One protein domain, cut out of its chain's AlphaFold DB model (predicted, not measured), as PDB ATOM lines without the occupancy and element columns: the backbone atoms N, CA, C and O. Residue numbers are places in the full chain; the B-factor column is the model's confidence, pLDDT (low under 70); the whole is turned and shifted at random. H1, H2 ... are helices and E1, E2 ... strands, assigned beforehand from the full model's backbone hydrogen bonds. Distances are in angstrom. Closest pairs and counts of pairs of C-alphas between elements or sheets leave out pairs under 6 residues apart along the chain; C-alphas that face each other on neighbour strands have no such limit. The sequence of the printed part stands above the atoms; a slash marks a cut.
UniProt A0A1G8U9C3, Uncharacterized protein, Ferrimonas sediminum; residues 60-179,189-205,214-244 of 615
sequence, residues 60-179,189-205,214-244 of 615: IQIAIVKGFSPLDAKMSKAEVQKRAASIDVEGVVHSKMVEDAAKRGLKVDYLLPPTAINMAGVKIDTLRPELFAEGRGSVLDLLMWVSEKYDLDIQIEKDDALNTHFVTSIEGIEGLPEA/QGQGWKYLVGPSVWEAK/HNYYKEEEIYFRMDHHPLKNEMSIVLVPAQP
ATOM      1  N   ILE A  60     -13.987 -35.935  43.846       89.31
ATOM      2  CA  ILE A  60     -13.697 -35.233  42.591       89.31
ATOM      3  C   ILE A  60     -14.518 -33.949  42.567       89.31
ATOM      4  O   ILE A  60     -15.691 -33.958  42.936       89.31
ATOM      5  N   GLN A  61     -13.919 -32.842  42.135       86.19
ATOM      6  CA  GLN A  61     -14.662 -31.603  41.922       86.19
ATOM      7  C   GLN A  61     -15.042 -31.454  40.455       86.19
ATOM      8  O   GLN A  61     -14.229 -31.697  39.565       86.19
ATOM      9  N   ILE A  62     -16.267 -31.008  40.207       90.44
ATOM     10  CA  ILE A  62     -16.741 -30.706  38.862       90.44
ATOM     11  C   ILE A  62     -17.500 -29.383  38.838       90.44
ATOM     12  O   ILE A  62     -18.261 -29.072  39.753       90.44
ATOM     13  N   ALA A  63     -17.305 -28.600  37.783       89.31
ATOM     14  CA  ALA A  63     -18.112 -27.428  37.474       89.31
ATOM     15  C   ALA A  63     -18.527 -27.453  36.002       89.31
ATOM     16  O   ALA A  63     -17.766 -27.902  35.147       89.31
ATOM     17  N   ILE A  64     -19.705 -26.912  35.700       90.56
ATOM     18  CA  ILE A  64     -20.182 -26.719  34.330       90.56
ATOM     19  C   ILE A  64     -20.474 -25.236  34.152       90.56
ATOM     20  O   ILE A  64     -21.394 -24.682  34.759       90.56
ATOM     21  N   VAL A  65     -19.672 -24.577  33.326       86.31
ATOM     22  CA  VAL A  65     -19.798 -23.153  33.031       86.31
ATOM     23  C   VAL A  65     -20.810 -22.968  31.915       86.31
ATOM     24  O   VAL A  65     -20.667 -23.511  30.832       86.31
ATOM     25  N   LYS A  66     -21.819 -22.141  32.157       82.69
ATOM     26  CA  LYS A  66     -22.763 -21.677  31.142       82.69
ATOM     27  C   LYS A  66     -22.119 -20.665  30.196       82.69
ATOM     28  O   LYS A  66     -22.387 -20.642  28.999       82.69
ATOM     29  N   GLY A  67     -21.329 -19.759  30.760       80.25
ATOM     30  CA  GLY A  67     -20.747 -18.642  30.036       80.25
ATOM     31  C   GLY A  67     -20.251 -17.558  30.979       80.25
ATOM     32  O   GLY A  67     -19.917 -17.813  32.134       80.25
ATOM     33  N   PHE A  68     -20.177 -16.335  30.461       79.88
ATOM     34  CA  PHE A  68     -19.676 -15.191  31.211       79.88
ATOM     35  C   PHE A  68     -20.533 -13.968  30.931       79.88
ATOM     36  O   PHE A  68     -20.679 -13.571  29.770       79.88
ATOM     37  N   SER A  69     -21.000 -13.320  31.989       77.44
ATOM     38  CA  SER A  69     -21.780 -12.091  31.921       77.44
ATOM     39  C   SER A  69     -20.989 -10.910  32.494       77.44
ATOM     40  O   SER A  69     -20.022 -11.105  33.235       77.44
ATOM     41  N   PRO A  70     -21.322  -9.657  32.131       79.06
ATOM     42  CA  PRO A  70     -20.698  -8.492  32.745       79.06
ATOM     43  C   PRO A  70     -20.873  -8.495  34.265       79.06
ATOM     44  O   PRO A  70     -21.923  -8.885  34.783       79.06
ATOM     45  N   LEU A  71     -19.858  -8.015  34.982       76.06
ATOM     46  CA  LEU A  71     -20.010  -7.701  36.397       76.06
ATOM     47  C   LEU A  71     -21.078  -6.624  36.573       76.06
ATOM     48  O   LEU A  71     -21.075  -5.611  35.871       76.06
ATOM     49  N   ASP A  72     -21.983  -6.840  37.527       77.12
ATOM     50  CA  ASP A  72     -22.998  -5.852  37.874       77.12
ATOM     51  C   ASP A  72     -22.300  -4.533  38.230       77.12
ATOM     52  O   ASP A  72     -21.365  -4.526  39.026       77.12
ATOM     53  N   ALA A  73     -22.753  -3.400  37.676       65.50
ATOM     54  CA  ALA A  73     -22.089  -2.094  37.828       65.50
ATOM     55  C   ALA A  73     -21.909  -1.627  39.291       65.50
ATOM     56  O   ALA A  73     -21.211  -0.651  39.556       65.50
ATOM     57  N   LYS A  74     -22.562  -2.309  40.242       63.25
ATOM     58  CA  LYS A  74     -22.468  -2.073  41.686       63.25
ATOM     59  C   LYS A  74     -21.467  -2.981  42.403       63.25
ATOM     60  O   LYS A  74     -21.196  -2.726  43.566       63.25
ATOM     61  N   MET A  75     -20.961  -4.030  41.758       60.69
ATOM     62  CA  MET A  75     -19.997  -4.951  42.350       60.69
ATOM     63  C   MET A  75     -18.576  -4.496  42.024       60.69
ATOM     64  O   MET A  75     -18.138  -4.508  40.874       60.69
ATOM     65  N   SER A  76     -17.837  -4.097  43.053       66.44
ATOM     66  CA  SER A  76     -16.406  -3.829  42.956       66.44
ATOM     67  C   SER A  76     -15.617  -5.125  42.717       66.44
ATOM     68  O   SER A  76     -16.029  -6.209  43.130       66.44
ATOM     69  N   LYS A  77     -14.428  -5.020  42.102       61.88
ATOM     70  CA  LYS A  77     -13.499  -6.161  41.949       61.88
ATOM     71  C   LYS A  77     -13.223  -6.870  43.283       61.88
ATOM     72  O   LYS A  77     -13.167  -8.095  43.317       61.88
ATOM     73  N   ALA A  78     -13.125  -6.105  44.373       66.69
ATOM     74  CA  ALA A  78     -12.921  -6.628  45.721       66.69
ATOM     75  C   ALA A  78     -14.127  -7.435  46.237       66.69
ATOM     76  O   ALA A  78     -13.947  -8.464  46.878       66.69
ATOM     77  N   GLU A  79     -15.361  -7.019  45.935       64.50
ATOM     78  CA  GLU A  79     -16.569  -7.777  46.299       64.50
ATOM     79  C   GLU A  79     -16.715  -9.066  45.492       64.50
ATOM     80  O   GLU A  79     -17.212 -10.054  46.024       64.50
ATOM     81  N   VAL A  80     -16.263  -9.077  44.235       59.00
ATOM     82  CA  VAL A  80     -16.220 -10.298  43.417       59.00
ATOM     83  C   VAL A  80     -15.197 -11.272  43.970       59.00
ATOM     84  O   VAL A  80     -15.546 -12.424  44.184       59.00
ATOM     85  N   GLN A  81     -13.978 -10.812  44.264       58.34
ATOM     86  CA  GLN A  81     -12.950 -11.638  44.902       58.34
ATOM     87  C   GLN A  81     -13.445 -12.190  46.240       58.34
ATOM     88  O   GLN A  81     -13.348 -13.387  46.485       58.34
ATOM     89  N   LYS A  82     -14.080 -11.349  47.064       62.34
ATOM     90  CA  LYS A  82     -14.666 -11.769  48.340       62.34
ATOM     91  C   LYS A  82     -15.802 -12.781  48.167       62.34
ATOM     92  O   LYS A  82     -15.878 -13.709  48.956       62.34
ATOM     93  N   ARG A  83     -16.667 -12.623  47.155       57.41
ATOM     94  CA  ARG A  83     -17.774 -13.559  46.875       57.41
ATOM     95  C   ARG A  83     -17.316 -14.874  46.274       57.41
ATOM     96  O   ARG A  83     -17.847 -15.922  46.611       57.41
ATOM     97  N   ALA A  84     -16.346 -14.815  45.380       47.56
ATOM     98  CA  ALA A  84     -15.746 -15.989  44.785       47.56
ATOM     99  C   ALA A  84     -14.914 -16.766  45.819       47.56
ATOM    100  O   ALA A  84     -14.821 -17.983  45.723       47.56
ATOM    101  N   ALA A  85     -14.370 -16.090  46.836       46.00
ATOM    102  CA  ALA A  85     -13.812 -16.714  48.036       46.00
ATOM    103  C   ALA A  85     -14.882 -17.166  49.055       46.00
ATOM    104  O   ALA A  85     -14.539 -17.800  50.043       46.00
ATOM    105  N   SER A  86     -16.162 -16.827  48.845       38.81
ATOM    106  CA  SER A  86     -17.276 -17.119  49.760       38.81
ATOM    107  C   SER A  86     -18.372 -17.985  49.131       38.81
ATOM    108  O   SER A  86     -19.514 -17.946  49.597       38.81
ATOM    109  N   ILE A  87     -18.074 -18.738  48.067       45.62
ATOM    110  CA  ILE A  87     -18.882 -19.920  47.749       45.62
ATOM    111  C   ILE A  87     -18.515 -20.939  48.829       45.62
ATOM    112  O   ILE A  87     -17.649 -21.782  48.645       45.62
ATOM    113  N   ASP A  88     -19.122 -20.759  49.998       42.78
ATOM    114  CA  ASP A  88     -18.918 -21.546  51.211       42.78
ATOM    115  C   ASP A  88     -19.686 -22.871  51.058       42.78
ATOM    116  O   ASP A  88     -20.619 -23.185  51.793       42.78
ATOM    117  N   VAL A  89     -19.383 -23.604  49.984       43.84
ATOM    118  CA  VAL A  89     -19.698 -25.025  49.919       43.84
ATOM    119  C   VAL A  89     -18.519 -25.684  50.608       43.84
ATOM    120  O   VAL A  89     -17.390 -25.578  50.133       43.84
ATOM    121  N   GLU A  90     -18.776 -26.285  51.766       42.31
ATOM    122  CA  GLU A  90     -17.772 -27.005  52.542       42.31
ATOM    123  C   GLU A  90     -16.988 -27.941  51.607       42.31
ATOM    124  O   GLU A  90     -17.540 -28.879  51.032       42.31
ATOM    125  N   GLY A  91     -15.711 -27.618  51.381       48.06
ATOM    126  CA  GLY A  91     -14.829 -28.369  50.490       48.06
ATOM    127  C   GLY A  91     -14.793 -27.953  49.009       48.06
ATOM    128  O   GLY A  91     -14.349 -28.742  48.184       48.06
ATOM    129  N   VAL A  92     -15.218 -26.748  48.627       51.78
ATOM    130  CA  VAL A  92     -15.073 -26.248  47.246       51.78
ATOM    131  C   VAL A  92     -14.021 -25.141  47.170       51.78
ATOM    132  O   VAL A  92     -14.088 -24.149  47.891       51.78
ATOM    133  N   VAL A  93     -13.032 -25.312  46.286       56.19
ATOM    134  CA  VAL A  93     -11.892 -24.392  46.145       56.19
ATOM    135  C   VAL A  93     -12.212 -23.262  45.162       56.19
ATOM    136  O   VAL A  93     -12.954 -23.418  44.191       56.19
ATOM    137  N   HIS A  94     -11.620 -22.099  45.419       62.06
ATOM    138  CA  HIS A  94     -11.658 -20.937  44.545       62.06
ATOM    139  C   HIS A  94     -10.996 -21.223  43.181       62.06
ATOM    140  O   HIS A  94      -9.826 -21.595  43.111       62.06
ATOM    141  N   SER A  95     -11.729 -21.014  42.084       64.56
ATOM    142  CA  SER A  95     -11.214 -21.201  40.720       64.56
ATOM    143  C   SER A  95     -10.535 -19.931  40.191       64.56
ATOM    144  O   SER A  95     -11.111 -18.837  40.242       64.56
ATOM    145  N   LYS A  96      -9.336 -20.072  39.602       68.31
ATOM    146  CA  LYS A  96      -8.601 -18.968  38.961       68.31
ATOM    147  C   LYS A  96      -9.380 -18.358  37.800       68.31
ATOM    148  O   LYS A  96      -9.311 -17.148  37.578       68.31
ATOM    149  N   MET A  97     -10.183 -19.163  37.104       72.56
ATOM    150  CA  MET A  97     -11.098 -18.685  36.069       72.56
ATOM    151  C   MET A  97     -12.032 -17.586  36.597       72.56
ATOM    152  O   MET A  97     -12.287 -16.612  35.885       72.56
ATOM    153  N   VAL A  98     -12.517 -17.695  37.840       72.69
ATOM    154  CA  VAL A  98     -13.399 -16.681  38.438       72.69
ATOM    155  C   VAL A  98     -12.648 -15.377  38.679       72.69
ATOM    156  O   VAL A  98     -13.156 -14.304  38.340       72.69
ATOM    157  N   GLU A  99     -11.423 -15.443  39.203       72.38
ATOM    158  CA  GLU A  99     -10.593 -14.249  39.357       72.38
ATOM    159  C   GLU A  99     -10.255 -13.590  38.023       72.38
ATOM    160  O   GLU A  99     -10.320 -12.366  37.891       72.38
ATOM    161  N   ASP A 100      -9.857 -14.388  37.036       70.50
ATOM    162  CA  ASP A 100      -9.409 -13.887  35.744       70.50
ATOM    163  C   ASP A 100     -10.581 -13.316  34.939       70.50
ATOM    164  O   ASP A 100     -10.419 -12.293  34.262       70.50
ATOM    165  N   ALA A 101     -11.784 -13.881  35.087       69.75
ATOM    166  CA  ALA A 101     -13.023 -13.263  34.630       69.75
ATOM    167  C   ALA A 101     -13.263 -11.915  35.332       69.75
ATOM    168  O   ALA A 101     -13.473 -10.897  34.663       69.75
ATOM    169  N   ALA A 102     -13.135 -11.859  36.660       72.88
ATOM    170  CA  ALA A 102     -13.359 -10.642  37.439       72.88
ATOM    171  C   ALA A 102     -12.378  -9.511  37.081       72.88
ATOM    172  O   ALA A 102     -12.775  -8.351  36.919       72.88
ATOM    173  N   LYS A 103     -11.093  -9.837  36.880       72.00
ATOM    174  CA  LYS A 103     -10.057  -8.890  36.424       72.00
ATOM    175  C   LYS A 103     -10.446  -8.231  35.096       72.00
ATOM    176  O   LYS A 103     -10.125  -7.053  34.898       72.00
ATOM    177  N   ARG A 104     -11.185  -8.957  34.246       69.69
ATOM    178  CA  ARG A 104     -11.711  -8.528  32.939       69.69
ATOM    179  C   ARG A 104     -13.100  -7.882  32.995       69.69
ATOM    180  O   ARG A 104     -13.629  -7.530  31.946       69.69
ATOM    181  N   GLY A 105     -13.686  -7.686  34.177       72.62
ATOM    182  CA  GLY A 105     -15.016  -7.082  34.289       72.62
ATOM    183  C   GLY A 105     -16.170  -8.069  34.075       72.62
ATOM    184  O   GLY A 105     -17.275  -7.633  33.762       72.62
ATOM    185  N   LEU A 106     -15.924  -9.375  34.202       76.44
ATOM    186  CA  LEU A 106     -16.892 -10.446  33.949       76.44
ATOM    187  C   LEU A 106     -17.155 -11.276  35.218       76.44
ATOM    188  O   LEU A 106     -16.289 -11.378  36.084       76.44
ATOM    189  N   LYS A 107     -18.333 -11.897  35.314       76.94
ATOM    190  CA  LYS A 107     -18.630 -13.005  36.235       76.94
ATOM    191  C   LYS A 107     -18.808 -14.300  35.450       76.94
ATOM    192  O   LYS A 107     -19.186 -14.265  34.281       76.94
ATOM    193  N   VAL A 108     -18.520 -15.421  36.104       76.31
ATOM    194  CA  VAL A 108     -18.770 -16.760  35.563       76.31
ATOM    195  C   VAL A 108     -20.223 -17.124  35.840       76.31
ATOM    196  O   VAL A 108     -20.674 -17.046  36.984       76.31
ATOM    197  N   ASP A 109     -20.948 -17.502  34.796       78.31
ATOM    198  CA  ASP A 109     -22.291 -18.055  34.907       78.31
ATOM    199  C   ASP A 109     -22.160 -19.580  34.889       78.31
ATOM    200  O   ASP A 109     -21.571 -20.130  33.960       78.31
ATOM    201  N   TYR A 110     -22.691 -20.269  35.896       83.81
ATOM    202  CA  TYR A 110     -22.620 -21.728  36.006       83.81
ATOM    203  C   TYR A 110     -23.969 -22.373  35.670       83.81
ATOM    204  O   TYR A 110     -25.014 -21.837  36.037       83.81
ATOM    205  N   LEU A 111     -23.933 -23.522  34.991       87.38
ATOM    206  CA  LEU A 111     -25.033 -24.497  34.988       87.38
ATOM    207  C   LEU A 111     -24.953 -25.363  36.248       87.38
ATOM    208  O   LEU A 111     -25.939 -25.521  36.958       87.38
ATOM    209  N   LEU A 112     -23.743 -25.826  36.564       87.88
ATOM    210  CA  LEU A 112     -23.404 -26.495  37.812       87.88
ATOM    211  C   LEU A 112     -22.237 -25.725  38.444       87.88
ATOM    212  O   LEU A 112     -21.147 -25.712  37.860       87.88
ATOM    213  N   PRO A 113     -22.432 -25.029  39.582       85.31
ATOM    214  CA  PRO A 113     -21.313 -24.411  40.283       85.31
ATOM    215  C   PRO A 113     -20.312 -25.490  40.719       85.31
ATOM    216  O   PRO A 113     -20.683 -26.665  40.776       85.31
ATOM    217  N   PRO A 114     -19.058 -25.126  41.038       83.56
ATOM    218  CA  PRO A 114     -18.084 -26.092  41.524       83.56
ATOM    219  C   PRO A 114     -18.667 -26.947  42.659       83.56
ATOM    220  O   PRO A 114     -19.146 -26.426  43.665       83.56
ATOM    221  N   THR A 115     -18.700 -28.257  42.429       84.12
ATOM    222  CA  THR A 115     -19.414 -29.243  43.239       84.12
ATOM    223  C   THR A 115     -18.468 -30.385  43.576       84.12
ATOM    224  O   THR A 115     -17.868 -30.981  42.683       84.12
ATOM    225  N   ALA A 116     -18.341 -30.695  44.865       85.19
ATOM    226  CA  ALA A 116     -17.558 -31.819  45.361       85.19
ATOM    227  C   ALA A 116     -18.392 -33.109  45.331       85.19
ATOM    228  O   ALA A 116     -19.448 -33.199  45.957       85.19
ATOM    229  N   ILE A 117     -17.909 -34.123  44.618       86.88
ATOM    230  CA  ILE A 117     -18.539 -35.438  44.499       86.88
ATOM    231  C   ILE A 117     -17.665 -36.445  45.232       86.88
ATOM    232  O   ILE A 117     -16.555 -36.734  44.798       86.88
ATOM    233  N   ASN A 118     -18.161 -36.993  46.340       90.31
ATOM    234  CA  ASN A 118     -17.509 -38.123  46.991       90.31
ATOM    235  C   ASN A 118     -17.732 -39.385  46.152       90.31
ATOM    236  O   ASN A 118     -18.861 -39.865  46.066       90.31
ATOM    237  N   MET A 119     -16.664 -39.922  45.562       93.75
ATOM    238  CA  MET A 119     -16.755 -41.099  44.701       93.75
ATOM    239  C   MET A 119     -16.981 -42.404  45.479       93.75
ATOM    240  O   MET A 119     -17.292 -43.430  44.879       93.75
ATOM    241  N   ALA A 120     -16.893 -42.398  46.816       91.44
ATOM    242  CA  ALA A 120     -17.217 -43.568  47.625       91.44
ATOM    243  C   ALA A 120     -18.682 -44.002  47.417       91.44
ATOM    244  O   ALA A 120     -19.621 -43.327  47.836       91.44
ATOM    245  N   GLY A 121     -18.871 -45.163  46.784       89.44
ATOM    246  CA  GLY A 121     -20.194 -45.705  46.458       89.44
ATOM    247  C   GLY A 121     -20.812 -45.145  45.173       89.44
ATOM    248  O   GLY A 121     -21.924 -45.537  44.824       89.44
ATOM    249  N   VAL A 122     -20.106 -44.268  44.451       94.75
ATOM    250  CA  VAL A 122     -20.490 -43.870  43.095       94.75
ATOM    251  C   VAL A 122     -20.159 -45.015  42.143       94.75
ATOM    252  O   VAL A 122     -19.023 -45.480  42.082       94.75
ATOM    253  N   LYS A 123     -21.163 -45.473  41.395       95.56
ATOM    254  CA  LYS A 123     -20.991 -46.453  40.324       95.56
ATOM    255  C   LYS A 123     -20.857 -45.701  39.005       95.56
ATOM    256  O   LYS A 123     -21.812 -45.064  38.572       95.56
ATOM    257  N   ILE A 124     -19.670 -45.758  38.407       95.62
ATOM    258  CA  ILE A 124     -19.428 -45.226  37.068       95.62
ATOM    259  C   ILE A 124     -19.752 -46.320  36.052       95.62
ATOM    260  O   ILE A 124     -19.093 -47.358  36.020       95.62
ATOM    261  N   ASP A 125     -20.777 -46.083  35.239       93.38
ATOM    262  CA  ASP A 125     -21.121 -46.925  34.098       93.38
ATOM    263  C   ASP A 125     -20.415 -46.362  32.861       93.38
ATOM    264  O   ASP A 125     -20.908 -45.444  32.211       93.38
ATOM    265  N   THR A 126     -19.207 -46.861  32.582       97.00
ATOM    266  CA  THR A 126     -18.395 -46.310  31.491       97.00
ATOM    267  C   THR A 126     -19.008 -46.579  30.116       97.00
ATOM    268  O   THR A 126     -19.413 -47.698  29.795       97.00
ATOM    269  N   LEU A 127     -19.011 -45.552  29.266       97.44
ATOM    270  CA  LEU A 127     -19.341 -45.647  27.845       97.44
ATOM    271  C   LEU A 127     -18.245 -46.355  27.034       97.44
ATOM    272  O   LEU A 127     -18.466 -46.687  25.868       97.44
ATOM    273  N   ARG A 128     -17.067 -46.569  27.636       97.69
ATOM    274  CA  ARG A 128     -15.864 -47.136  27.011       97.69
ATOM    275  C   ARG A 128     -15.351 -48.364  27.786       97.69
ATOM    276  O   ARG A 128     -14.215 -48.349  28.272       97.69
ATOM    277  N   PRO A 129     -16.153 -49.438  27.935       97.62
ATOM    278  CA  PRO A 129     -15.752 -50.631  28.689       97.62
ATOM    279  C   PRO A 129     -14.563 -51.374  28.065       97.62
ATOM    280  O   PRO A 129     -13.923 -52.182  28.729       97.62
ATOM    281  N   GLU A 130     -14.254 -51.113  26.794       97.38
ATOM    282  CA  GLU A 130     -13.056 -51.608  26.121       97.38
ATOM    283  C   GLU A 130     -11.788 -50.812  26.462       97.38
ATOM    284  O   GLU A 130     -10.693 -51.301  26.202       97.38
ATOM    285  N   LEU A 131     -11.922 -49.606  27.030       97.88
ATOM    286  CA  LEU A 131     -10.794 -48.789  27.481       97.88
ATOM    287  C   LEU A 131     -10.576 -48.888  28.988       97.88
ATOM    288  O   LEU A 131      -9.433 -48.999  29.418       97.88
ATOM    289  N   PHE A 132     -11.634 -48.841  29.801       98.19
ATOM    290  CA  PHE A 132     -11.503 -48.717  31.256       98.19
ATOM    291  C   PHE A 132     -11.737 -50.030  31.998       98.19
ATOM    292  O   PHE A 132     -12.605 -50.825  31.634       98.19
ATOM    293  N   ALA A 133     -10.971 -50.229  33.071       96.25
ATOM    294  CA  ALA A 133     -11.178 -51.312  34.023       96.25
ATOM    295  C   ALA A 133     -12.550 -51.193  34.721       96.25
ATOM    296  O   ALA A 133     -13.160 -50.121  34.770       96.25
ATOM    297  N   GLU A 134     -13.046 -52.296  35.286       94.06
ATOM    298  CA  GLU A 134     -14.323 -52.293  36.009       94.06
ATOM    299  C   GLU A 134     -14.304 -51.291  37.179       94.06
ATOM    300  O   GLU A 134     -13.337 -51.201  37.934       94.06
ATOM    301  N   GLY A 135     -15.383 -50.513  37.325       93.25
ATOM    302  CA  GLY A 135     -15.491 -49.473  38.355       93.25
ATOM    303  C   GLY A 135     -14.682 -48.202  38.068       93.25
ATOM    304  O   GLY A 135     -14.656 -47.294  38.902       93.25
ATOM    305  N   ARG A 136     -14.038 -48.113  36.899       96.25
ATOM    306  CA  ARG A 136     -13.358 -46.914  36.401       96.25
ATOM    307  C   ARG A 136     -14.118 -46.300  35.228       96.25
ATOM    308  O   ARG A 136     -15.096 -46.850  34.730       96.25
ATOM    309  N   GLY A 137     -13.660 -45.128  34.809       97.31
ATOM    310  CA  GLY A 137     -14.205 -44.424  33.662       97.31
ATOM    311  C   GLY A 137     -13.468 -43.122  33.398       97.31
ATOM    312  O   GLY A 137     -12.433 -42.821  34.001       97.31
ATOM    313  N   SER A 138     -14.040 -42.357  32.486       97.75
ATOM    314  CA  SER A 138     -13.513 -41.113  31.959       97.75
ATOM    315  C   SER A 138     -14.187 -39.872  32.546       97.75
ATOM    316  O   SER A 138     -15.213 -39.949  33.228       97.75
ATOM    317  N   VAL A 139     -13.648 -38.697  32.216       96.94
ATOM    318  CA  VAL A 139     -14.303 -37.403  32.469       96.94
ATOM    319  C   VAL A 139     -15.720 -37.360  31.884       96.94
ATOM    320  O   VAL A 139     -16.621 -36.827  32.534       96.94
ATOM    321  N   LEU A 140     -15.945 -37.949  30.700       97.94
ATOM    322  CA  LEU A 140     -17.287 -38.034  30.121       97.94
ATOM    323  C   LEU A 140     -18.217 -38.912  30.967       97.94
ATOM    324  O   LEU A 140     -19.367 -38.548  31.183       97.94
ATOM    325  N   ASP A 141     -17.727 -40.034  31.485       98.44
ATOM    326  CA  ASP A 141     -18.554 -40.944  32.282       98.44
ATOM    327  C   ASP A 141     -18.987 -40.297  33.611       98.44
ATOM    328  O   ASP A 141     -20.137 -40.441  34.030       98.44
ATOM    329  N   LEU A 142     -18.107 -39.502  34.240       98.00
ATOM    330  CA  LEU A 142     -18.499 -38.672  35.384       98.00
ATOM    331  C   LEU A 142     -19.559 -37.640  34.993       98.00
ATOM    332  O   LEU A 142     -20.496 -37.423  35.756       98.00
ATOM    333  N   LEU A 143     -19.425 -37.006  33.825       97.81
ATOM    334  CA  LEU A 143     -20.412 -36.044  33.340       97.81
ATOM    335  C   LEU A 143     -21.791 -36.697  33.150       97.81
ATOM    336  O   LEU A 143     -22.792 -36.102  33.547       97.81
ATOM    337  N   MET A 144     -21.849 -37.918  32.612       98.19
ATOM    338  CA  MET A 144     -23.106 -38.662  32.472       98.19
ATOM    339  C   MET A 144     -23.717 -39.002  33.835       98.19
ATOM    340  O   MET A 144     -24.905 -38.777  34.050       98.19
ATOM    341  N   TRP A 145     -22.900 -39.439  34.799       98.00
ATOM    342  CA  TRP A 145     -23.370 -39.657  36.171       98.00
ATOM    343  C   TRP A 145     -23.908 -38.364  36.812       98.00
ATOM    344  O   TRP A 145     -24.941 -38.367  37.481       98.00
ATOM    345  N   VAL A 146     -23.227 -37.235  36.590       96.94
ATOM    346  CA  VAL A 146     -23.649 -35.905  37.059       96.94
ATOM    347  C   VAL A 146     -24.960 -35.479  36.405       96.94
ATOM    348  O   VAL A 146     -25.819 -34.932  37.095       96.94
ATOM    349  N   SER A 147     -25.145 -35.758  35.115       97.06
ATOM    350  CA  SER A 147     -26.399 -35.503  34.401       97.06
ATOM    351  C   SER A 147     -27.575 -36.206  35.065       97.06
ATOM    352  O   SER A 147     -28.535 -35.542  35.448       97.06
ATOM    353  N   GLU A 148     -27.463 -37.510  35.318       97.50
ATOM    354  CA  GLU A 148     -28.515 -38.265  36.001       97.50
ATOM    355  C   GLU A 148     -28.741 -37.773  37.435       97.50
ATOM    356  O   GLU A 148     -29.875 -37.656  37.903       97.50
ATOM    357  N   LYS A 149     -27.654 -37.468  38.156       97.00
ATOM    358  CA  LYS A 149     -27.715 -37.063  39.562       97.00
ATOM    359  C   LYS A 149     -28.388 -35.707  39.765       97.00
ATOM    360  O   LYS A 149     -29.072 -35.526  40.777       97.00
ATOM    361  N   TYR A 150     -28.135 -34.762  38.863       95.88
ATOM    362  CA  TYR A 150     -28.570 -33.370  38.974       95.88
ATOM    363  C   TYR A 150     -29.653 -32.984  37.959       95.88
ATOM    364  O   TYR A 150     -29.987 -31.806  37.886       95.88
ATOM    365  N   ASP A 151     -30.220 -33.961  37.241       96.81
ATOM    366  CA  ASP A 151     -31.269 -33.769  36.229       96.81
ATOM    367  C   ASP A 151     -30.850 -32.762  35.144       96.81
ATOM    368  O   ASP A 151     -31.580 -31.823  34.837       96.81
ATOM    369  N   LEU A 152     -29.628 -32.928  34.614       96.38
ATOM    370  CA  LEU A 152     -29.116 -32.105  33.516       96.38
ATOM    371  C   LEU A 152     -29.353 -32.796  32.171       96.38
ATOM    372  O   LEU A 152     -28.952 -33.946  31.995       96.38
ATOM    373  N   ASP A 153     -29.912 -32.089  31.195       97.06
ATOM    374  CA  ASP A 153     -30.040 -32.556  29.814       97.06
ATOM    375  C   ASP A 153     -28.678 -32.488  29.112       97.06
ATOM    376  O   ASP A 153     -28.199 -31.404  28.773       97.06
ATOM    377  N   ILE A 154     -28.035 -33.639  28.910       96.00
ATOM    378  CA  ILE A 154     -26.752 -33.741  28.206       96.00
ATOM    379  C   ILE A 154     -26.927 -34.554  26.933       96.00
ATOM    380  O   ILE A 154     -27.352 -35.708  26.959       96.00
ATOM    381  N   GLN A 155     -26.529 -33.955  25.814       95.69
ATOM    382  CA  GLN A 155     -26.514 -34.607  24.514       95.69
ATOM    383  C   GLN A 155     -25.082 -34.946  24.125       95.69
ATOM    384  O   GLN A 155     -24.178 -34.106  24.199       95.69
ATOM    385  N   ILE A 156     -24.895 -36.193  23.701       95.69
ATOM    386  CA  ILE A 156     -23.625 -36.700  23.199       95.69
ATOM    387  C   ILE A 156     -23.803 -37.294  21.806       95.69
ATOM    388  O   ILE A 156     -24.848 -37.856  21.475       95.69
ATOM    389  N   GLU A 157     -22.755 -37.203  21.000       94.25
ATOM    390  CA  GLU A 157     -22.656 -37.815  19.681       94.25
ATOM    391  C   GLU A 157     -21.463 -38.766  19.665       94.25
ATOM    392  O   GLU A 157     -20.338 -38.368  19.978       94.25
ATOM    393  N   LYS A 158     -21.698 -40.025  19.288       95.62
ATOM    394  CA  LYS A 158     -20.622 -40.980  19.027       95.62
ATOM    395  C   LYS A 158     -20.131 -40.810  17.595       95.62
ATOM    396  O   LYS A 158     -20.907 -40.966  16.657       95.62
ATOM    397  N   ASP A 159     -18.837 -40.571  17.438       95.56
ATOM    398  CA  ASP A 159     -18.155 -40.591  16.150       95.56
ATOM    399  C   ASP A 159     -17.283 -41.853  16.069       95.56
ATOM    400  O   ASP A 159     -16.169 -41.906  16.600       95.56
ATOM    401  N   ASP A 160     -17.815 -42.894  15.420       95.69
ATOM    402  CA  ASP A 160     -17.124 -44.178  15.244       95.69
ATOM    403  C   ASP A 160     -15.832 -44.040  14.421       95.69
ATOM    404  O   ASP A 160     -14.884 -44.793  14.639       95.69
ATOM    405  N   ALA A 161     -15.762 -43.077  13.492       94.75
ATOM    406  CA  ALA A 161     -14.575 -42.869  12.663       94.75
ATOM    407  C   ALA A 161     -13.432 -42.235  13.468       94.75
ATOM    408  O   ALA A 161     -12.264 -42.548  13.238       94.75
ATOM    409  N   LEU A 162     -13.768 -41.369  14.427       94.88
ATOM    410  CA  LEU A 162     -12.814 -40.731  15.339       94.88
ATOM    411  C   LEU A 162     -12.607 -41.505  16.652       94.88
ATOM    412  O   LEU A 162     -11.780 -41.103  17.479       94.88
ATOM    413  N   ASN A 163     -13.349 -42.605  16.820       96.00
ATOM    414  CA  ASN A 163     -13.383 -43.470  17.994       96.00
ATOM    415  C   ASN A 163     -13.587 -42.688  19.307       96.00
ATOM    416  O   ASN A 163     -12.845 -42.865  20.275       96.00
ATOM    417  N   THR A 164     -14.556 -41.768  19.325       96.31
ATOM    418  CA  THR A 164     -14.791 -40.850  20.453       96.31
ATOM    419  C   THR A 164     -16.261 -40.471  20.600       96.31
ATOM    420  O   THR A 164     -17.045 -40.595  19.660       96.31
ATOM    421  N   HIS A 165     -16.613 -39.961  21.776       95.75
ATOM    422  CA  HIS A 165     -17.875 -39.282  22.032       95.75
ATOM    423  C   HIS A 165     -17.643 -37.781  22.227       95.75
ATOM    424  O   HIS A 165     -16.808 -37.362  23.033       95.75
ATOM    425  N   PHE A 166     -18.421 -36.970  21.521       93.31
ATOM    426  CA  PHE A 166     -18.473 -35.527  21.712       93.31
ATOM    427  C   PHE A 166     -19.687 -35.154  22.546       93.31
ATOM    428  O   PHE A 166     -20.786 -35.629  22.286       93.31
ATOM    429  N   VAL A 167     -19.505 -34.249  23.503       94.19
ATOM    430  CA  VAL A 167     -20.624 -33.575  24.164       94.19
ATOM    431  C   VAL A 167     -21.071 -32.437  23.258       94.19
ATOM    432  O   VAL A 167     -20.316 -31.482  23.049       94.19
ATOM    433  N   THR A 168     -22.270 -32.562  22.699       91.50
ATOM    434  CA  THR A 168     -22.837 -31.609  21.739       91.50
ATOM    435  C   THR A 168     -23.753 -30.593  22.401       91.50
ATOM    436  O   THR A 168     -23.955 -29.526  21.840       91.50
ATOM    437  N   SER A 169     -24.303 -30.886  23.585       92.19
ATOM    438  CA  SER A 169     -25.154 -29.950  24.325       92.19
ATOM    439  C   SER A 169     -25.218 -30.262  25.814       92.19
ATOM    440  O   SER A 169     -25.198 -31.429  26.199       92.19
ATOM    441  N   ILE A 170     -25.330 -29.220  26.640       93.31
ATOM    442  CA  ILE A 170     -25.703 -29.316  28.057       93.31
ATOM    443  C   ILE A 170     -26.770 -28.251  28.325       93.31
ATOM    444  O   ILE A 170     -26.525 -27.068  28.089       93.31
ATOM    445  N   GLU A 171     -27.949 -28.641  28.811       93.94
ATOM    446  CA  GLU A 171     -29.097 -27.752  29.060       93.94
ATOM    447  C   GLU A 171     -29.523 -26.949  27.815       93.94
ATOM    448  O   GLU A 171     -29.820 -25.751  27.876       93.94
ATOM    449  N   GLY A 172     -29.479 -27.594  26.643       88.56
ATOM    450  CA  GLY A 172     -29.746 -26.957  25.349       88.56
ATOM    451  C   GLY A 172     -28.677 -25.949  24.904       88.56
ATOM    452  O   GLY A 172     -28.848 -25.284  23.882       88.56
ATOM    453  N   ILE A 173     -27.581 -25.810  25.657       85.25
ATOM    454  CA  ILE A 173     -26.430 -24.994  25.285       85.25
ATOM    455  C   ILE A 173     -25.467 -25.890  24.545       85.25
ATOM    456  O   ILE A 173     -24.721 -26.673  25.134       85.25
ATOM    457  N   GLU A 174     -25.476 -25.746  23.234       75.88
ATOM    458  CA  GLU A 174     -24.611 -26.558  22.409       75.88
ATOM    459  C   GLU A 174     -23.166 -25.969  22.418       75.88
ATOM    460  O   GLU A 174     -22.191 -26.687  22.244       75.88
ATOM    461  N   GLY A 175     -22.981 -24.669  22.674       63.47
ATOM    462  CA  GLY A 175     -21.692 -23.967  22.639       63.47
ATOM    463  C   GLY A 175     -21.897 -22.444  22.577       63.47
ATOM    464  O   GLY A 175     -23.016 -21.972  22.394       63.47
ATOM    465  N   LEU A 176     -20.857 -21.617  22.740       52.50
ATOM    466  CA  LEU A 176     -21.008 -20.174  22.486       52.50
ATOM    467  C   LEU A 176     -20.686 -19.881  21.010       52.50
ATOM    468  O   LEU A 176     -19.547 -20.122  20.603       52.50
ATOM    469  N   PRO A 177     -21.620 -19.324  20.209       43.88
ATOM    470  CA  PRO A 177     -21.282 -18.815  18.887       43.88
ATOM    471  C   PRO A 177     -20.305 -17.642  19.027       43.88
ATOM    472  O   PRO A 177     -20.425 -16.808  19.931       43.88
ATOM    473  N   GLU A 178     -19.317 -17.580  18.140       43.12
ATOM    474  CA  GLU A 178     -18.420 -16.433  18.068       43.12
ATOM    475  C   GLU A 178     -19.197 -15.158  17.697       43.12
ATOM    476  O   GLU A 178     -20.173 -15.185  16.948       43.12
ATOM    477  N   ALA A 179     -18.704 -14.013  18.160       43.28
ATOM    478  CA  ALA A 179     -18.674 -12.838  17.297       43.28
ATOM    479  C   ALA A 179     -17.243 -12.820  16.721       43.28
ATOM    480  O   ALA A 179     -16.303 -12.895  17.506       43.28
ATOM    481  N   GLN A 189     -22.480 -27.647  11.990       40.16
ATOM    482  CA  GLN A 189     -23.579 -28.308  12.682       40.16
ATOM    483  C   GLN A 189     -22.945 -29.104  13.825       40.16
ATOM    484  O   GLN A 189     -22.033 -29.894  13.588       40.16
ATOM    485  N   GLY A 190     -23.377 -28.831  15.055       50.59
ATOM    486  CA  GLY A 190     -22.780 -29.372  16.275       50.59
ATOM    487  C   GLY A 190     -21.864 -28.350  16.936       50.59
ATOM    488  O   GLY A 190     -20.679 -28.244  16.626       50.59
ATOM    489  N   GLN A 191     -22.436 -27.576  17.848       66.81
ATOM    490  CA  GLN A 191     -21.643 -26.871  18.841       66.81
ATOM    491  C   GLN A 191     -21.131 -27.944  19.849       66.81
ATOM    492  O   GLN A 191     -21.672 -29.052  19.897       66.81
ATOM    493  N   GLY A 192     -20.031 -27.695  20.566       81.06
ATOM    494  CA  GLY A 192     -19.436 -28.711  21.439       81.06
ATOM    495  C   GLY A 192     -18.898 -28.165  22.753       81.06
ATOM    496  O   GLY A 192     -18.813 -26.955  22.970       81.06
ATOM    497  N   TRP A 193     -18.491 -29.078  23.626       89.62
ATOM    498  CA  TRP A 193     -17.925 -28.760  24.932       89.62
ATOM    499  C   TRP A 193     -16.481 -29.229  25.055       89.62
ATOM    500  O   TRP A 193     -16.089 -30.274  24.533       89.62
ATOM    501  N   LYS A 194     -15.701 -28.458  25.809       87.81
ATOM    502  CA  LYS A 194     -14.361 -28.836  26.251       87.81
ATOM    503  C   LYS A 194     -14.313 -28.905  27.763       87.81
ATOM    504  O   LYS A 194     -15.235 -28.480  28.460       87.81
ATOM    505  N   TYR A 195     -13.205 -29.427  28.259       89.44
ATOM    506  CA  TYR A 195     -12.953 -29.537  29.677       89.44
ATOM    507  C   TYR A 195     -11.545 -29.065  30.000       89.44
ATOM    508  O   TYR A 195     -10.623 -29.136  29.180       89.44
ATOM    509  N   LEU A 196     -11.416 -28.569  31.217       85.44
ATOM    510  CA  LEU A 196     -10.158 -28.275  31.850       85.44
ATOM    511  C   LEU A 196     -10.008 -29.182  33.067       85.44
ATOM    512  O   LEU A 196     -11.001 -29.465  33.744       85.44
ATOM    513  N   VAL A 197      -8.787 -29.620  33.347       83.00
ATOM    514  CA  VAL A 197      -8.480 -30.459  34.511       83.00
ATOM    515  C   VAL A 197      -7.346 -29.858  35.320       83.00
ATOM    516  O   VAL A 197      -6.535 -29.096  34.805       83.00
ATOM    517  N   GLY A 198      -7.262 -30.233  36.587       74.94
ATOM    518  CA  GLY A 198      -6.082 -29.975  37.399       74.94
ATOM    519  C   GLY A 198      -6.039 -30.887  38.623       74.94
ATOM    520  O   GLY A 198      -7.068 -31.474  38.989       74.94
ATOM    521  N   PRO A 199      -4.866 -31.022  39.266       65.94
ATOM    522  CA  PRO A 199      -4.773 -31.687  40.557       65.94
ATOM    523  C   PRO A 199      -5.587 -30.893  41.586       65.94
ATOM    524  O   PRO A 199      -5.507 -29.664  41.642       65.94
ATOM    525  N   SER A 200      -6.388 -31.576  42.406       55.34
ATOM    526  CA  SER A 200      -7.112 -30.908  43.483       55.34
ATOM    527  C   SER A 200      -6.149 -30.653  44.644       55.34
ATOM    528  O   SER A 200      -5.745 -31.572  45.357       55.34
ATOM    529  N   VAL A 201      -5.733 -29.395  44.802       51.44
ATOM    530  CA  VAL A 201      -4.945 -28.925  45.949       51.44
ATOM    531  C   VAL A 201      -5.906 -28.558  47.087       51.44
ATOM    532  O   VAL A 201      -6.692 -27.621  46.973       51.44
ATOM    533  N   TRP A 202      -5.896 -29.335  48.173       45.22
ATOM    534  CA  TRP A 202      -6.959 -29.340  49.195       45.22
ATOM    535  C   TRP A 202      -6.671 -28.558  50.483       45.22
ATOM    536  O   TRP A 202      -7.388 -28.741  51.462       45.22
ATOM    537  N   GLU A 203      -5.671 -27.677  50.546       40.53
ATOM    538  CA  GLU A 203      -5.351 -27.016  51.821       40.53
ATOM    539  C   GLU A 203      -5.455 -25.496  51.774       40.53
ATOM    540  O   GLU A 203      -4.866 -24.824  50.934       40.53
ATOM    541  N   ALA A 204      -6.228 -24.957  52.719       37.38
ATOM    542  CA  ALA A 204      -6.310 -23.540  53.021       37.38
ATOM    543  C   ALA A 204      -5.019 -23.048  53.706       37.38
ATOM    544  O   ALA A 204      -4.448 -23.730  54.550       37.38
ATOM    545  N   LYS A 205      -4.607 -21.832  53.333       45.09
ATOM    546  CA  LYS A 205      -3.547 -20.974  53.885       45.09
ATOM    547  C   LYS A 205      -3.023 -21.359  55.285       45.09
ATOM    548  O   LYS A 205      -3.775 -21.306  56.258       45.09
ATOM    549  N   HIS A 214      -0.724 -18.168  46.357       37.91
ATOM    550  CA  HIS A 214      -1.732 -18.750  45.496       37.91
ATOM    551  C   HIS A 214      -2.078 -20.245  45.744       37.91
ATOM    552  O   HIS A 214      -1.696 -21.107  44.961       37.91
ATOM    553  N   ASN A 215      -2.962 -20.542  46.718       39.81
ATOM    554  CA  ASN A 215      -3.834 -21.747  46.723       39.81
ATOM    555  C   ASN A 215      -4.811 -21.754  45.531       39.81
ATOM    556  O   ASN A 215      -5.974 -21.367  45.670       39.81
ATOM    557  N   TYR A 216      -4.306 -21.997  44.325       44.53
ATOM    558  CA  TYR A 216      -5.046 -21.702  43.106       44.53
ATOM    559  C   TYR A 216      -5.228 -22.977  42.318       44.53
ATOM    560  O   TYR A 216      -4.282 -23.697  42.008       44.53
ATOM    561  N   TYR A 217      -6.473 -23.203  41.938       50.06
ATOM    562  CA  TYR A 217      -6.789 -24.155  40.905       50.06
ATOM    563  C   TYR A 217      -6.272 -23.584  39.573       50.06
ATOM    564  O   TYR A 217      -6.725 -22.525  39.136       50.06
ATOM    565  N   LYS A 218      -5.241 -24.206  38.986       56.75
ATOM    566  CA  LYS A 218      -4.774 -23.893  37.629       56.75
ATOM    567  C   LYS A 218      -5.402 -24.917  36.699       56.75
ATOM    568  O   LYS A 218      -4.844 -25.984  36.483       56.75
ATOM    569  N   GLU A 219      -6.593 -24.596  36.214       67.00
ATOM    570  CA  GLU A 219      -7.249 -25.394  35.192       67.00
ATOM    571  C   GLU A 219      -6.422 -25.415  33.909       67.00
ATOM    572  O   GLU A 219      -6.157 -24.370  33.310       67.00
ATOM    573  N   GLU A 220      -6.039 -26.614  33.494       69.69
ATOM    574  CA  GLU A 220      -5.291 -26.869  32.272       69.69
ATOM    575  C   GLU A 220      -6.253 -27.344  31.200       69.69
ATOM    576  O   GLU A 220      -7.050 -28.262  31.410       69.69
ATOM    577  N   GLU A 221      -6.239 -26.663  30.060       71.69
ATOM    578  CA  GLU A 221      -7.114 -27.016  28.954       71.69
ATOM    579  C   GLU A 221      -6.622 -28.300  28.297       71.69
ATOM    580  O   GLU A 221      -5.479 -28.395  27.850       71.69
ATOM    581  N   ILE A 222      -7.512 -29.287  28.199       76.88
ATOM    582  CA  ILE A 222      -7.142 -30.593  27.675       76.88
ATOM    583  C   ILE A 222      -7.653 -30.780  26.251       76.88
ATOM    584  O   ILE A 222      -8.841 -30.615  25.962       76.88
ATOM    585  N   TYR A 223      -6.750 -31.190  25.358       78.44
ATOM    586  CA  TYR A 223      -7.036 -31.493  23.949       78.44
ATOM    587  C   TYR A 223      -7.297 -32.980  23.670       78.44
ATOM    588  O   TYR A 223      -7.579 -33.363  22.531       78.44
ATOM    589  N   PHE A 224      -7.240 -33.828  24.695       84.31
ATOM    590  CA  PHE A 224      -7.619 -35.233  24.597       84.31
ATOM    591  C   PHE A 224      -9.124 -35.414  24.521       84.31
ATOM    592  O   PHE A 224      -9.899 -34.611  25.045       84.31
ATOM    593  N   ARG A 225      -9.513 -36.517  23.886       93.06
ATOM    594  CA  ARG A 225     -10.888 -36.996  23.849       93.06
ATOM    595  C   ARG A 225     -11.405 -37.104  25.290       93.06
ATOM    596  O   ARG A 225     -10.762 -37.732  26.129       93.06
ATOM    597  N   MET A 226     -12.523 -36.446  25.597       94.94
ATOM    598  CA  MET A 226     -13.059 -36.376  26.968       94.94
ATOM    599  C   MET A 226     -13.392 -37.769  27.518       94.94
ATOM    600  O   MET A 226     -13.200 -38.032  28.701       94.94
ATOM    601  N   ASP A 227     -13.804 -38.678  26.632       97.44
ATOM    602  CA  ASP A 227     -14.086 -40.082  26.929       97.44
ATOM    603  C   ASP A 227     -12.835 -40.973  27.039       97.44
ATOM    604  O   ASP A 227     -12.958 -42.182  27.180       97.44
ATOM    605  N   HIS A 228     -11.628 -40.399  26.976       96.12
ATOM    606  CA  HIS A 228     -10.353 -41.118  27.135       96.12
ATOM    607  C   HIS A 228      -9.567 -40.675  28.368       96.12
ATOM    608  O   HIS A 228      -8.626 -41.354  28.775       96.12
ATOM    609  N   HIS A 229      -9.928 -39.536  28.961       94.75
ATOM    610  CA  HIS A 229      -9.219 -38.998  30.113       94.75
ATOM    611  C   HIS A 229      -9.688 -39.715  31.382       94.75
ATOM    612  O   HIS A 229     -10.848 -39.529  31.755       94.75
ATOM    613  N   PRO A 230      -8.839 -40.518  32.047       96.00
ATOM    614  CA  PRO A 230      -9.249 -41.325  33.188       96.00
ATOM    615  C   PRO A 230      -9.612 -40.452  34.389       96.00
ATOM    616  O   PRO A 230      -8.952 -39.452  34.676       96.00
ATOM    617  N   LEU A 231     -10.620 -40.874  35.148       95.12
ATOM    618  CA  LEU A 231     -10.886 -40.287  36.455       95.12
ATOM    619  C   LEU A 231      -9.813 -40.718  37.457       95.12
ATOM    620  O   LEU A 231      -9.566 -41.909  37.653       95.12
ATOM    621  N   LYS A 232      -9.213 -39.738  38.132       92.44
ATOM    622  CA  LYS A 232      -8.280 -39.935  39.247       92.44
ATOM    623  C   LYS A 232      -8.884 -39.359  40.524       92.44
ATOM    624  O   LYS A 232      -9.656 -38.400  40.477       92.44
ATOM    625  N   ASN A 233      -8.544 -39.946  41.671       89.31
ATOM    626  CA  ASN A 233      -8.983 -39.416  42.962       89.31
ATOM    627  C   ASN A 233      -8.508 -37.969  43.113       89.31
ATOM    628  O   ASN A 233      -7.387 -37.664  42.721       89.31
ATOM    629  N   GLU A 234      -9.333 -37.093  43.689       84.25
ATOM    630  CA  GLU A 234      -8.927 -35.711  43.988       84.25
ATOM    631  C   GLU A 234      -8.420 -34.976  42.742       84.25
ATOM    632  O   GLU A 234      -7.479 -34.187  42.795       84.25
ATOM    633  N   MET A 235      -9.066 -35.231  41.603       85.19
ATOM    634  CA  MET A 235      -8.985 -34.365  40.438       85.19
ATOM    635  C   MET A 235     -10.071 -33.294  40.505       85.19
ATOM    636  O   MET A 235     -11.057 -33.388  41.245       85.19
ATOM    637  N   SER A 236      -9.900 -32.255  39.712       83.56
ATOM    638  CA  SER A 236     -10.918 -31.241  39.506       83.56
ATOM    639  C   SER A 236     -11.139 -31.073  38.007       83.56
ATOM    640  O   SER A 236     -10.216 -31.260  37.212       83.56
ATOM    641  N   ILE A 237     -12.385 -30.807  37.623       89.69
ATOM    642  CA  ILE A 237     -12.844 -30.775  36.235       89.69
ATOM    643  C   ILE A 237     -13.731 -29.545  36.045       89.69
ATOM    644  O   ILE A 237     -14.648 -29.294  36.826       89.69
ATOM    645  N   VAL A 238     -13.497 -28.779  34.986       87.31
ATOM    646  CA  VAL A 238     -14.379 -27.677  34.588       87.31
ATOM    647  C   VAL A 238     -14.778 -27.882  33.145       87.31
ATOM    648  O   VAL A 238     -13.922 -27.893  32.271       87.31
ATOM    649  N   LEU A 239     -16.073 -28.014  32.885       90.75
ATOM    650  CA  LEU A 239     -16.606 -28.036  31.533       90.75
ATOM    651  C   LEU A 239     -16.979 -26.627  31.106       90.75
ATOM    652  O   LEU A 239     -17.637 -25.893  31.847       90.75
ATOM    653  N   VAL A 240     -16.566 -26.257  29.899       86.31
ATOM    654  CA  VAL A 240     -16.895 -24.967  29.296       86.31
ATOM    655  C   VAL A 240     -17.337 -25.164  27.842       86.31
ATOM    656  O   VAL A 240     -16.831 -26.067  27.167       86.31
ATOM    657  N   PRO A 241     -18.237 -24.310  27.327       84.19
ATOM    658  CA  PRO A 241     -18.587 -24.283  25.918       84.19
ATOM    659  C   PRO A 241     -17.327 -24.091  25.073       84.19
ATOM    660  O   PRO A 241     -16.571 -23.137  25.290       84.19
ATOM    661  N   ALA A 242     -17.094 -24.990  24.122       78.56
ATOM    662  CA  ALA A 242     -16.010 -24.858  23.161       78.56
ATOM    663  C   ALA A 242     -16.474 -24.035  21.958       78.56
ATOM    664  O   ALA A 242     -17.656 -24.000  21.608       78.56
ATOM    665  N   GLN A 243     -15.528 -23.357  21.316       73.56
ATOM    666  CA  GLN A 243     -15.821 -22.649  20.076       73.56
ATOM    667  C   GLN A 243     -15.900 -23.643  18.910       73.56
ATOM    668  O   GLN A 243     -15.148 -24.621  18.897       73.56
ATOM    669  N   PRO A 244     -16.731 -23.393  17.884       72.56
ATOM    670  CA  PRO A 244     -16.831 -24.326  16.766       72.56
ATOM    671  C   PRO A 244     -15.508 -24.536  16.010       72.56
ATOM    672  O   PRO A 244     -15.178 -25.664  15.657       72.56
TER     673      PRO A 244
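This is residues 60 to 179, 189 to 205 and 214 to 244 of the 615 residues of an uncharacterized protein of Ferrimonas sediminum (UniProt A0A1G8U9C3). A twisted sheet of four strands, E2 E1 E6 E5, has helix H3 crossing one face, and H3 also packs on a small two-stranded hairpin, E3 and E4, which comes close to E5 at the start of that strand. A hairpin of two short helices, H1 and H2, sits at the other end of the domain, with H2 packed beside E2. The 168 printed residues hold three named helices and six named strands, in the order E1 H1 H2 E2 H3 E3 E4 E5 E6; the larger sheet is mixed, the smaller antiparallel. The class is mixed, helices and strands, with under half of the residues, 81 of 168, in named elements. The whole is compact, with a radius of gyration of the C-alphas of 16.3 A and spans of 51 by 40 by 27 A.

In the larger sheet, E1, residues 60 to 70, and E6, residues 235 to 242, are parallel inner strands, with N 63 and O 237 at 2.9 A, within hydrogen-bond range. Edge strand E2, residues 106 to 118, is antiparallel to E1, with N 62 and O 115 at 2.9 A. Edge strand E5, residues 192 to 199, is antiparallel to E6, with N 196 and O 238 at 2.8 A. E1 bends by 59 degrees at residue 66, and E2 by 62 degrees at residue 111. H3, residues 139 to 150, is on this sheet at a height of 9.3 A, over E1 and across the strands, at 79 degrees to E1 on the local plane. The closest C-alphas of H3 and E3, residues 154 to 159, are those of Ser 147 and Ile 154, 6.5 A apart. E3 forms an antiparallel hairpin with E4, residues 164 to 170, with N 157 and O 166 at 2.8 A. The closest C-alphas of E4 and E5 are those of Thr 168 and Gly 192, 4.5 A apart. H2, residues 96 to 103, stands at the sheet's level; its closest C-alpha pair with E2 is Ala 101 and Lys 107, 5.8 A. H1, residues 77 to 84, only grazes the sheet; it touches H2 in a helical hairpin, at a shallow tilt of 26 degrees, opposite ways, with the C-alphas of Lys 77 and Ala 102 closest at 6.4 A. In H1, H2 and H3 every O i to N i+4 pair is within hydrogen-bond range.

E1 begins at C-alpha 60, (-13.697, -35.233, 42.591), and is 29.3 A long; E2 is 30.6 A, E5 24.3 A and E6 20.9 A, ending at C-alpha 242, (-16.010, -24.858, 23.161). H3 is 16.2 A long, E3 16.3 A and E4 17.6 A.

The C-alphas of Lys 74 and Glu 130 are the two farthest apart, 52.8 A. Residues 180 to 188 and 206 to 213 are not printed, with C-alpha gaps of 16.9 A and 8.9 A. The links H1 to H2 and E2 to H3 are long. Mean pLDDT of the printed part is 78.9; residues 73 to 96 and 199 to 205 are among those under 70.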